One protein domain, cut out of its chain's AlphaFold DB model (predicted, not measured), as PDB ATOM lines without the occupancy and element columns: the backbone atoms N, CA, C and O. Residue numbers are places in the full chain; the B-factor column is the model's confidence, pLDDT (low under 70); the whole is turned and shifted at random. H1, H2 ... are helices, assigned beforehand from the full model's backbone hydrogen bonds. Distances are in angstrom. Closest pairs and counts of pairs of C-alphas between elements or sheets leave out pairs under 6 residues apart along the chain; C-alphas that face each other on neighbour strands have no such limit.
ATOM      1  N   GLY A  21      -6.218 -18.856  14.170       66.81
ATOM      2  CA  GLY A  21      -6.286 -19.601  12.914       66.81
ATOM      3  C   GLY A  21      -6.856 -20.999  13.139       66.81
ATOM      4  O   GLY A  21      -6.946 -21.455  14.282       66.81
ATOM      5  N   ASP A  22      -7.209 -21.699  12.063       66.12
ATOM      6  CA  ASP A  22      -7.924 -22.988  12.120       66.12
ATOM      7  C   ASP A  22      -7.171 -24.082  12.904       66.12
ATOM      8  O   ASP A  22      -7.767 -25.014  13.448       66.12
ATOM      9  N   HIS A  23      -5.849 -23.935  13.050       59.75
ATOM     10  CA  HIS A  23      -4.974 -24.857  13.780       59.75
ATOM     11  C   HIS A  23      -4.606 -24.398  15.205       59.75
ATOM     12  O   HIS A  23      -3.929 -25.129  15.930       59.75
ATOM     13  N   ALA A  24      -5.063 -23.223  15.654       60.28
ATOM     14  CA  ALA A  24      -4.756 -22.688  16.986       60.28
ATOM     15  C   ALA A  24      -5.247 -23.600  18.126       60.28
ATOM     16  O   ALA A  24      -4.563 -23.801  19.132       60.28
ATOM     17  N   SER A  25      -6.407 -24.229  17.935       56.81
ATOM     18  CA  SER A  25      -6.985 -25.208  18.865       56.81
ATOM     19  C   SER A  25      -6.112 -26.462  19.032       56.81
ATOM     20  O   SER A  25      -6.055 -27.048  20.120       56.81
ATOM     21  N   GLN A  26      -5.375 -26.851  17.984       62.22
ATOM     22  CA  GLN A  26      -4.460 -27.991  18.018       62.22
ATOM     23  C   GLN A  26      -3.226 -27.690  18.870       62.22
ATOM     24  O   GLN A  26      -2.735 -28.584  19.554       62.22
ATOM     25  N   LEU A  27      -2.745 -26.443  18.880       60.78
ATOM     26  CA  LEU A  27      -1.601 -26.024  19.695       60.78
ATOM     27  C   LEU A  27      -1.943 -26.027  21.191       60.78
ATOM     28  O   LEU A  27      -1.195 -26.603  21.979       60.78
ATOM     29  N   VAL A  28      -3.112 -25.500  21.576       58.69
ATOM     30  CA  VAL A  28      -3.612 -25.561  22.967       58.69
ATOM     31  C   VAL A  28      -3.774 -27.012  23.427       58.69
ATOM     32  O   VAL A  28      -3.370 -27.378  24.533       58.69
ATOM     33  N   SER A  29      -4.309 -27.865  22.551       64.12
ATOM     34  CA  SER A  29      -4.488 -29.290  22.835       64.12
ATOM     35  C   SER A  29      -3.149 -30.018  22.974       64.12
ATOM     36  O   SER A  29      -2.975 -30.791  23.913       64.12
ATOM     37  N   LYS A  30      -2.177 -29.731  22.097       69.19
ATOM     38  CA  LYS A  30      -0.824 -30.300  22.154       69.19
ATOM     39  C   LYS A  30      -0.083 -29.885  23.422       69.19
ATOM     40  O   LYS A  30       0.514 -30.748  24.053       69.19
ATOM     41  N   ILE A  31      -0.169 -28.618  23.835       71.00
ATOM     42  CA  ILE A  31       0.427 -28.138  25.094       71.00
ATOM     43  C   ILE A  31      -0.227 -28.839  26.285       71.00
ATOM     44  O   ILE A  31       0.472 -29.411  27.115       71.00
ATOM     45  N   GLY A  32      -1.561 -28.879  26.341       66.75
ATOM     46  CA  GLY A  32      -2.274 -29.544  27.433       66.75
ATOM     47  C   GLY A  32      -1.962 -31.040  27.532       66.75
ATOM     48  O   GLY A  32      -1.824 -31.567  28.633       66.75
ATOM     49  N   VAL A  33      -1.821 -31.726  26.395       64.56
ATOM     50  CA  VAL A  33      -1.386 -33.130  26.353       64.56
ATOM     51  C   VAL A  33       0.061 -33.255  26.819       64.56
ATOM     52  O   VAL A  33       0.316 -34.065  27.699       64.56
ATOM     53  N   LYS A  34       0.978 -32.419  26.316       68.81
ATOM     54  CA  LYS A  34       2.405 -32.454  26.671       68.81
ATOM     55  C   LYS A  34       2.643 -32.204  28.163       68.81
ATOM     56  O   LYS A  34       3.468 -32.878  28.769       68.81
ATOM     57  N   VAL A  35       1.885 -31.280  28.757       66.44
ATOM     58  CA  VAL A  35       1.894 -31.009  30.201       66.44
ATOM     59  C   VAL A  35       1.388 -32.231  30.971       66.44
ATOM     60  O   VAL A  35       2.070 -32.700  31.873       66.44
ATOM     61  N   ARG A  36       0.247 -32.818  30.582       65.12
ATOM     62  CA  ARG A  36      -0.289 -34.020  31.251       65.12
ATOM     63  C   ARG A  36       0.602 -35.256  31.107       65.12
ATOM     64  O   ARG A  36       0.591 -36.085  32.002       65.12
ATOM     65  N   THR A  37       1.351 -35.387  30.013       62.69
ATOM     66  CA  THR A  37       2.274 -36.515  29.801       62.69
ATOM     67  C   THR A  37       3.586 -36.379  30.565       62.69
ATOM     68  O   THR A  37       4.249 -37.381  30.789       62.69
ATOM     69  N   HIS A  38       3.983 -35.153  30.915       66.62
ATOM     70  CA  HIS A  38       5.274 -34.873  31.551       66.62
ATOM     71  C   HIS A  38       5.180 -34.620  33.056       66.62
ATOM     72  O   HIS A  38       6.215 -34.522  33.710       66.62
ATOM     73  N   LEU A  39       3.971 -34.505  33.616       58.84
ATOM     74  CA  LEU A  39       3.798 -34.423  35.063       58.84
ATOM     75  C   LEU A  39       3.707 -35.840  35.654       58.84
ATOM     76  O   LEU A  39       2.847 -36.606  35.215       58.84
ATOM     77  N   PRO A  40       4.554 -36.193  36.641       56.53
ATOM     78  CA  PRO A  40       4.427 -37.456  37.356       56.53
ATOM     79  C   PRO A  40       3.058 -37.514  38.037       56.53
ATOM     80  O   PRO A  40       2.587 -36.505  38.564       56.53
ATOM     81  N   ASP A  41       2.424 -38.685  37.958       58.25
ATOM     82  CA  ASP A  41       1.031 -38.945  38.320       58.25
ATOM     83  C   ASP A  41       0.517 -38.076  39.474       58.25
ATOM     84  O   ASP A  41       0.912 -38.226  40.635       58.25
ATOM     85  N   PHE A  42      -0.469 -37.228  39.171       59.44
ATOM     86  CA  PHE A  42      -1.403 -36.790  40.195       59.44
ATOM     87  C   PHE A  42      -2.099 -38.052  40.688       59.44
ATOM     88  O   PHE A  42      -3.026 -38.552  40.051       59.44
ATOM     89  N   SER A  43      -1.667 -38.572  41.830       57.88
ATOM     90  CA  SER A  43      -2.277 -39.700  42.538       57.88
ATOM     91  C   SER A  43      -3.634 -39.299  43.142       57.88
ATOM     92  O   SER A  43      -3.991 -39.645  44.264       57.88
ATOM     93  N   ILE A  44      -4.439 -38.570  42.367       58.50
ATOM     94  CA  ILE A  44      -5.848 -38.311  42.606       58.50
ATOM     95  C   ILE A  44      -6.565 -39.611  42.257       58.50
ATOM     96  O   ILE A  44      -7.010 -39.850  41.129       58.50
ATOM     97  N   ARG A  45      -6.638 -40.504  43.243       63.03
ATOM     98  CA  ARG A  45      -7.481 -41.691  43.145       63.03
ATOM     99  C   ARG A  45      -8.913 -41.219  42.922       63.03
ATOM    100  O   ARG A  45      -9.408 -40.329  43.610       63.03
ATOM    101  N   ARG A  46      -9.592 -41.816  41.939       68.94
ATOM    102  CA  ARG A  46     -11.044 -41.636  41.803       68.94
ATOM    103  C   ARG A  46     -11.683 -42.028  43.134       68.94
ATOM    104  O   ARG A  46     -11.250 -43.017  43.711       68.94
ATOM    105  N   TRP A  47     -12.719 -41.308  43.562       72.75
ATOM    106  CA  TRP A  47     -13.405 -41.541  44.843       72.75
ATOM    107  C   TRP A  47     -13.704 -43.027  45.108       72.75
ATOM    108  O   TRP A  47     -13.410 -43.544  46.173       72.75
ATOM    109  N   LYS A  48     -14.144 -43.750  44.070       77.06
ATOM    110  CA  LYS A  48     -14.395 -45.202  44.089       77.06
ATOM    111  C   LYS A  48     -13.198 -46.108  44.438       77.06
ATOM    112  O   LYS A  48     -13.382 -47.304  44.591       77.06
ATOM    113  N   HIS A  49     -11.980 -45.576  44.462       79.19
ATOM    114  CA  HIS A  49     -10.743 -46.290  44.792       79.19
ATOM    115  C   HIS A  49     -10.031 -45.671  46.007       79.19
ATOM    116  O   HIS A  49      -8.846 -45.939  46.225       79.19
ATOM    117  N   VAL A  50     -10.700 -44.775  46.736       79.50
ATOM    118  CA  VAL A  50     -10.223 -44.279  48.029       79.50
ATOM    119  C   VAL A  50     -10.486 -45.372  49.060       79.50
ATOM    120  O   VAL A  50     -11.533 -46.009  49.024       79.50
ATOM    121  N   ASN A  51      -9.512 -45.618  49.938       85.62
ATOM    122  CA  ASN A  51      -9.637 -46.653  50.957       85.62
ATOM    123  C   ASN A  51     -10.801 -46.325  51.905       85.62
ATOM    124  O   ASN A  51     -10.997 -45.160  52.264       85.62
ATOM    125  N   GLU A  52     -11.558 -47.337  52.311       86.94
ATOM    126  CA  GLU A  52     -12.779 -47.150  53.098       86.94
ATOM    127  C   GLU A  52     -12.487 -46.524  54.463       86.94
ATOM    128  O   GLU A  52     -13.188 -45.607  54.872       86.94
ATOM    129  N   GLU A  53     -11.374 -46.901  55.095       88.50
ATOM    130  CA  GLU A  53     -10.886 -46.293  56.340       88.50
ATOM    131  C   GLU A  53     -10.696 -44.776  56.208       88.50
ATOM    132  O   GLU A  53     -11.073 -44.001  57.084       88.50
ATOM    133  N   VAL A  54     -10.161 -44.325  55.071       83.06
ATOM    134  CA  VAL A  54      -9.934 -42.900  54.806       83.06
ATOM    135  C   VAL A  54     -11.261 -42.184  54.553       83.06
ATOM    136  O   VAL A  54     -11.453 -41.069  55.037       83.06
ATOM    137  N   MET A  55     -12.191 -42.816  53.830       83.88
ATOM    138  CA  MET A  55     -13.532 -42.263  53.626       83.88
ATOM    139  C   MET A  55     -14.295 -42.145  54.947       83.88
ATOM    140  O   MET A  55     -14.872 -41.095  55.224       83.88
ATOM    141  N   ALA A  56     -14.257 -43.186  55.779       87.06
ATOM    142  CA  ALA A  56     -14.909 -43.219  57.079       87.06
ATOM    143  C   ALA A  56     -14.386 -42.102  57.990       87.06
ATOM    144  O   ALA A  56     -15.185 -41.345  58.538       87.06
ATOM    145  N   LEU A  57     -13.064 -41.909  58.061       90.38
ATOM    146  CA  LEU A  57     -12.459 -40.807  58.817       90.38
ATOM    147  C   LEU A  57     -12.898 -39.427  58.304       90.38
ATOM    148  O   LEU A  57     -13.122 -38.510  59.097       90.38
ATOM    149  N   MET A  58     -13.046 -39.256  56.985       85.00
ATOM    150  CA  MET A  58     -13.554 -38.003  56.412       85.00
ATOM    151  C   MET A  58     -15.017 -37.755  56.788       85.00
ATOM    152  O   MET A  58     -15.354 -36.636  57.175       85.00
ATOM    153  N   PHE A  59     -15.875 -38.775  56.703       87.56
ATOM    154  CA  PHE A  59     -17.279 -38.658  57.097       87.56
ATOM    155  C   PHE A  59     -17.429 -38.385  58.590       87.56
ATOM    156  O   PHE A  59     -18.161 -37.472  58.953       87.56
ATOM    157  N   GLN A  60     -16.675 -39.094  59.430       90.06
ATOM    158  CA  GLN A  60     -16.678 -38.895  60.876       90.06
ATOM    159  C   GLN A  60     -16.296 -37.456  61.242       90.06
ATOM    160  O   GLN A  60     -16.997 -36.779  61.989       90.06
ATOM    161  N   ARG A  61     -15.237 -36.919  60.628       89.25
ATOM    162  CA  ARG A  61     -14.840 -35.526  60.857       89.25
ATOM    163  C   ARG A  61     -15.926 -34.529  60.438       89.25
ATOM    164  O   ARG A  61     -16.075 -33.482  61.064       89.25
ATOM    165  N   LEU A  62     -16.660 -34.816  59.363       87.12
ATOM    166  CA  LEU A  62     -17.763 -33.966  58.914       87.12
ATOM    167  C   LEU A  62     -18.954 -34.032  59.874       87.12
ATOM    168  O   LEU A  62     -19.505 -32.981  60.203       87.12
ATOM    169  N   THR A  63     -19.316 -35.222  60.358       88.12
ATOM    170  CA  THR A  63     -20.404 -35.388  61.330       88.12
ATOM    171  C   THR A  63     -20.077 -34.708  62.654       88.12
ATOM    172  O   THR A  63     -20.924 -33.994  63.186       88.12
ATOM    173  N   ASP A  64     -18.838 -34.822  63.130       90.88
ATOM    174  CA  ASP A  64     -18.397 -34.171  64.367       90.88
ATOM    175  C   ASP A  64     -18.486 -32.642  64.253       90.88
ATOM    176  O   ASP A  64     -18.960 -31.962  65.165       90.88
ATOM    177  N   ASN A  65     -18.113 -32.088  63.094       89.06
ATOM    178  CA  ASN A  65     -18.255 -30.658  62.822       89.06
ATOM    179  C   ASN A  65     -19.727 -30.216  62.761       89.06
ATOM    180  O   ASN A  65     -20.053 -29.144  63.267       89.06
ATOM    181  N   MET A  66     -20.617 -31.018  62.162       87.44
ATOM    182  CA  MET A  66     -22.059 -30.730  62.138       87.44
ATOM    183  C   MET A  66     -22.642 -30.692  63.553       87.44
ATOM    184  O   MET A  66     -23.347 -29.745  63.896       87.44
ATOM    185  N   ILE A  67     -22.309 -31.684  64.384       88.62
ATOM    186  CA  ILE A  67     -22.768 -31.767  65.777       88.62
ATOM    187  C   ILE A  67     -22.261 -30.565  66.575       88.62
ATOM    188  O   ILE A  67     -23.035 -29.933  67.293       88.62
ATOM    189  N   LYS A  68     -20.982 -30.208  66.412       88.88
ATOM    190  CA  LYS A  68     -20.373 -29.066  67.096       88.88
ATOM    191  C   LYS A  68     -21.073 -27.745  66.760       88.88
ATOM    192  O   LYS A  68     -21.457 -27.020  67.671       88.88
ATOM    193  N   ILE A  69     -21.281 -27.454  65.475       85.75
ATOM    194  CA  ILE A  69     -21.930 -26.206  65.035       85.75
ATOM    195  C   ILE A  69     -23.388 -26.146  65.502       85.75
ATOM    196  O   ILE A  69     -23.872 -25.080  65.884       85.75
ATOM    197  N   GLN A  70     -24.087 -27.285  65.510       82.12
ATOM    198  CA  GLN A  70     -25.448 -27.351  66.033       82.12
ATOM    199  C   GLN A  70     -25.487 -27.077  67.544       82.12
ATOM    200  O   GLN A  70     -26.332 -26.314  68.005       82.12
ATOM    201  N   ALA A  71     -24.567 -27.666  68.314       83.75
ATOM    202  CA  ALA A  71     -24.480 -27.467  69.761       83.75
ATOM    203  C   ALA A  71     -24.159 -26.008  70.133       83.75
ATOM    204  O   ALA A  71     -24.759 -25.456  71.057       83.75
ATOM    205  N   GLU A  72     -23.263 -25.364  69.380       83.88
ATOM    206  CA  GLU A  72     -22.946 -23.938  69.530       83.88
ATOM    207  C   GLU A  72     -24.181 -23.060  69.264       83.88
ATOM    208  O   GLU A  72     -24.487 -22.182  70.065       83.88
ATOM    209  N   HIS A  73     -24.953 -23.339  68.209       76.44
ATOM    210  CA  HIS A  73     -26.159 -22.566  67.883       76.44
ATOM    211  C   HIS A  73     -27.307 -22.755  68.886       76.44
ATOM    212  O   HIS A  73     -28.050 -21.820  69.168       76.44
ATOM    213  N   CYS A  74     -27.456 -23.955  69.455       71.62
ATOM    214  CA  CYS A  74     -28.452 -24.232  70.495       71.62
ATOM    215  C   CYS A  74     -28.092 -23.623  71.863       71.62
ATOM    216  O   CYS A  74     -28.916 -23.659  72.775       71.62
ATOM    217  N   SER A  75     -26.879 -23.085  72.020       76.94
ATOM    218  CA  SER A  75     -26.451 -22.401  73.245       76.94
ATOM    219  C   SER A  75     -26.917 -20.935  73.303       76.94
ATOM    220  O   SER A  75     -26.801 -20.306  74.354       76.94
ATOM    221  N   GLU A  76     -27.470 -20.384  72.212       71.44
ATOM    222  CA  GLU A  76     -28.015 -19.023  72.167       71.44
ATOM    223  C   GLU A  76     -29.508 -18.988  72.580       71.44
ATOM    224  O   GLU A  76     -30.338 -19.674  71.971       71.44
ATOM    225  N   PRO A  77     -29.903 -18.190  73.598       57.84
ATOM    226  CA  PRO A  77     -31.294 -18.117  74.045       57.84
ATOM    227  C   PRO A  77     -32.206 -17.519  72.963       57.84
ATOM    228  O   PRO A  77     -32.055 -16.358  72.590       57.84
ATOM    229  N   GLY A  78     -33.184 -18.297  72.488       68.88
ATOM    230  CA  GLY A  78     -34.172 -17.860  71.489       68.88
ATOM    231  C   GLY A  78     -33.830 -18.200  70.033       68.88
ATOM    232  O   GLY A  78     -34.549 -17.773  69.129       68.88
ATOM    233  N   ALA A  79     -32.770 -18.975  69.789       64.50
ATOM    234  CA  ALA A  79     -32.379 -19.382  68.447       64.50
ATOM    235  C   ALA A  79     -33.352 -20.415  67.839       64.50
ATOM    236  O   ALA A  79     -33.644 -21.458  68.428       64.50
ATOM    237  N   VAL A  80     -33.842 -20.132  66.628       72.38
ATOM    238  CA  VAL A  80     -34.610 -21.082  65.803       72.38
ATOM    239  C   VAL A  80     -33.708 -22.280  65.469       72.38
ATOM    240  O   VAL A  80     -32.526 -22.070  65.190       72.38
ATOM    241  N   PRO A  81     -34.204 -23.533  65.476       68.44
ATOM    242  CA  PRO A  81     -33.397 -24.680  65.069       68.44
ATOM    243  C   PRO A  81     -32.787 -24.449  63.680       68.44
ATOM    244  O   PRO A  81     -33.519 -24.191  62.726       68.44
ATOM    245  N   ILE A  82     -31.454 -24.530  63.576       75.62
ATOM    246  CA  ILE A  82     -30.742 -24.422  62.294       75.62
ATOM    247  C   ILE A  82     -31.350 -25.409  61.291       75.62
ATOM    248  O   ILE A  82     -31.516 -26.594  61.602       75.62
ATOM    249  N   THR A  83     -31.654 -24.928  60.085       79.88
ATOM    250  CA  THR A  83     -32.116 -25.800  58.999       79.88
ATOM    251  C   THR A  83     -30.957 -26.664  58.470       79.88
ATOM    252  O   THR A  83     -29.798 -26.229  58.492       79.88
ATOM    253  N   PRO A  84     -31.216 -27.891  57.980       74.44
ATOM    254  CA  PRO A  84     -30.174 -28.764  57.427       74.44
ATOM    255  C   PRO A  84     -29.349 -28.099  56.314       74.44
ATOM    256  O   PRO A  84     -28.140 -28.322  56.199       74.44
ATOM    257  N   GLU A  85     -29.988 -27.244  55.517       75.81
ATOM    258  CA  GLU A  85     -29.376 -26.494  54.427       75.81
ATOM    259  C   GLU A  85     -28.366 -25.474  54.964       75.81
ATOM    260  O   GLU A  85     -27.218 -25.445  54.513       75.81
ATOM    261  N   GLU A  86     -28.739 -24.692  55.976       79.75
ATOM    262  CA  GLU A  86     -27.849 -23.718  56.612       79.75
ATOM    263  C   GLU A  86     -26.686 -24.395  57.341       79.75
ATOM    264  O   GLU A  86     -25.546 -23.924  57.249       79.75
ATOM    265  N   LEU A  87     -26.937 -25.529  58.004       83.06
ATOM    266  CA  LEU A  87     -25.888 -26.324  58.646       83.06
ATOM    267  C   LEU A  87     -24.862 -26.809  57.618       83.06
ATOM    268  O   LEU A  87     -23.654 -26.689  57.831       83.06
ATOM    269  N   SER A  88     -25.337 -27.309  56.473       77.56
ATOM    270  CA  SER A  88     -24.472 -27.802  55.399       77.56
ATOM    271  C   SER A  88     -23.598 -26.695  54.802       77.56
ATOM    272  O   SER A  88     -22.408 -26.910  54.569       77.56
ATOM    273  N   VAL A  89     -24.145 -25.486  54.630       80.19
ATOM    274  CA  VAL A  89     -23.403 -24.321  54.126       80.19
ATOM    275  C   VAL A  89     -22.375 -23.841  55.147       80.19
ATOM    276  O   VAL A  89     -21.270 -23.460  54.757       80.19
ATOM    277  N   LYS A  90     -22.686 -23.894  56.446       81.88
ATOM    278  CA  LYS A  90     -21.735 -23.551  57.515       81.88
ATOM    279  C   LYS A  90     -20.580 -24.557  57.610       81.88
ATOM    280  O   LYS A  90     -19.435 -24.138  57.754       81.88
ATOM    281  N   VAL A  91     -20.849 -25.860  57.468       84.19
ATOM    282  CA  VAL A  91     -19.826 -26.925  57.558       84.19
ATOM    283  C   VAL A  91     -18.972 -27.031  56.294       84.19
ATOM    284  O   VAL A  91     -17.746 -27.098  56.375       84.19
ATOM    285  N   LEU A  92     -19.598 -27.046  55.115       81.75
ATOM    286  CA  LEU A  92     -18.915 -27.264  53.832       81.75
ATOM    287  C   LEU A  92     -18.443 -25.963  53.167       81.75
ATOM    288  O   LEU A  92     -17.728 -26.020  52.165       81.75
ATOM    289  N   LYS A  93     -18.800 -24.812  53.755       79.69
ATOM    290  CA  LYS A  93     -18.693 -23.456  53.194       79.69
ATOM    291  C   LYS A  93     -19.604 -23.259  51.972       79.69
ATOM    292  O   LYS A  93     -19.938 -24.220  51.272       79.69
ATOM    293  N   PRO A  94     -19.990 -22.007  51.649       73.00
ATOM    294  CA  PRO A  94     -20.626 -21.706  50.375       73.00
ATOM    295  C   PRO A  94     -19.758 -22.245  49.239       73.00
ATOM    296  O   PRO A  94     -18.572 -21.924  49.136       73.00
TER     297      PRO A  94
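This is residues 21 to 94 of the 212 residues of an uncharacterized protein of Camellia sinensis var. sinensis (UniProt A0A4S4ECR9). One long helix, H2, has the short helix H3 folded back on its residues 62 to 70, and a separate helix, H1, sticks out far from this pair at the end of a drawn-out link, packing on neither. The printed part has 74 residues with three named helices, H1, H2 and H3 in chain order, and no named strand; the class is all helix. The whole is extended, with a radius of gyration of the C-alphas of 22.1 A, and its flat outline spans 66 by 35 by 16 A.

H2, the longest helix, covers residues 52 to 73 and is 31.7 A long from C-alpha 52 at (-12.779, -47.150, 53.098) to C-alpha 73. H3 covers residues 84 to 92, 11.9 A, and ends with C-alpha 92 at (-18.915, -27.264, 53.832). H1 covers residues 24 to 38, 21.5 A, and begins with C-alpha 24 at (-4.756, -22.688, 16.986).

H2 touches H3 with residues 62 to 70 alone. The closest C-alphas of the two are those of Met 66 and Val 91, 6.4 A apart. Their lines stand at a steep tilt of 63 degrees, and they run opposite ways. H1 is apart from H2 and from H3. In H1, H2 and H3 every O i to N i+4 pair is within hydrogen-bond range.

The two C-alphas farthest apart, those of Asp 22 and Pro 77, are 66.4 A from each other. The link from H1 to H2, residues 39 to 51, is long; that from H2 to H3 is short. Residues 21 to 46, of which 24 to 38 belong to H1, stand free, and so do residues 75 to 80. The printed part has no cut. Its mean pLDDT is 74.5, with residues 21 to 30, 32 to 46, 77 to 79 and 81 under 70.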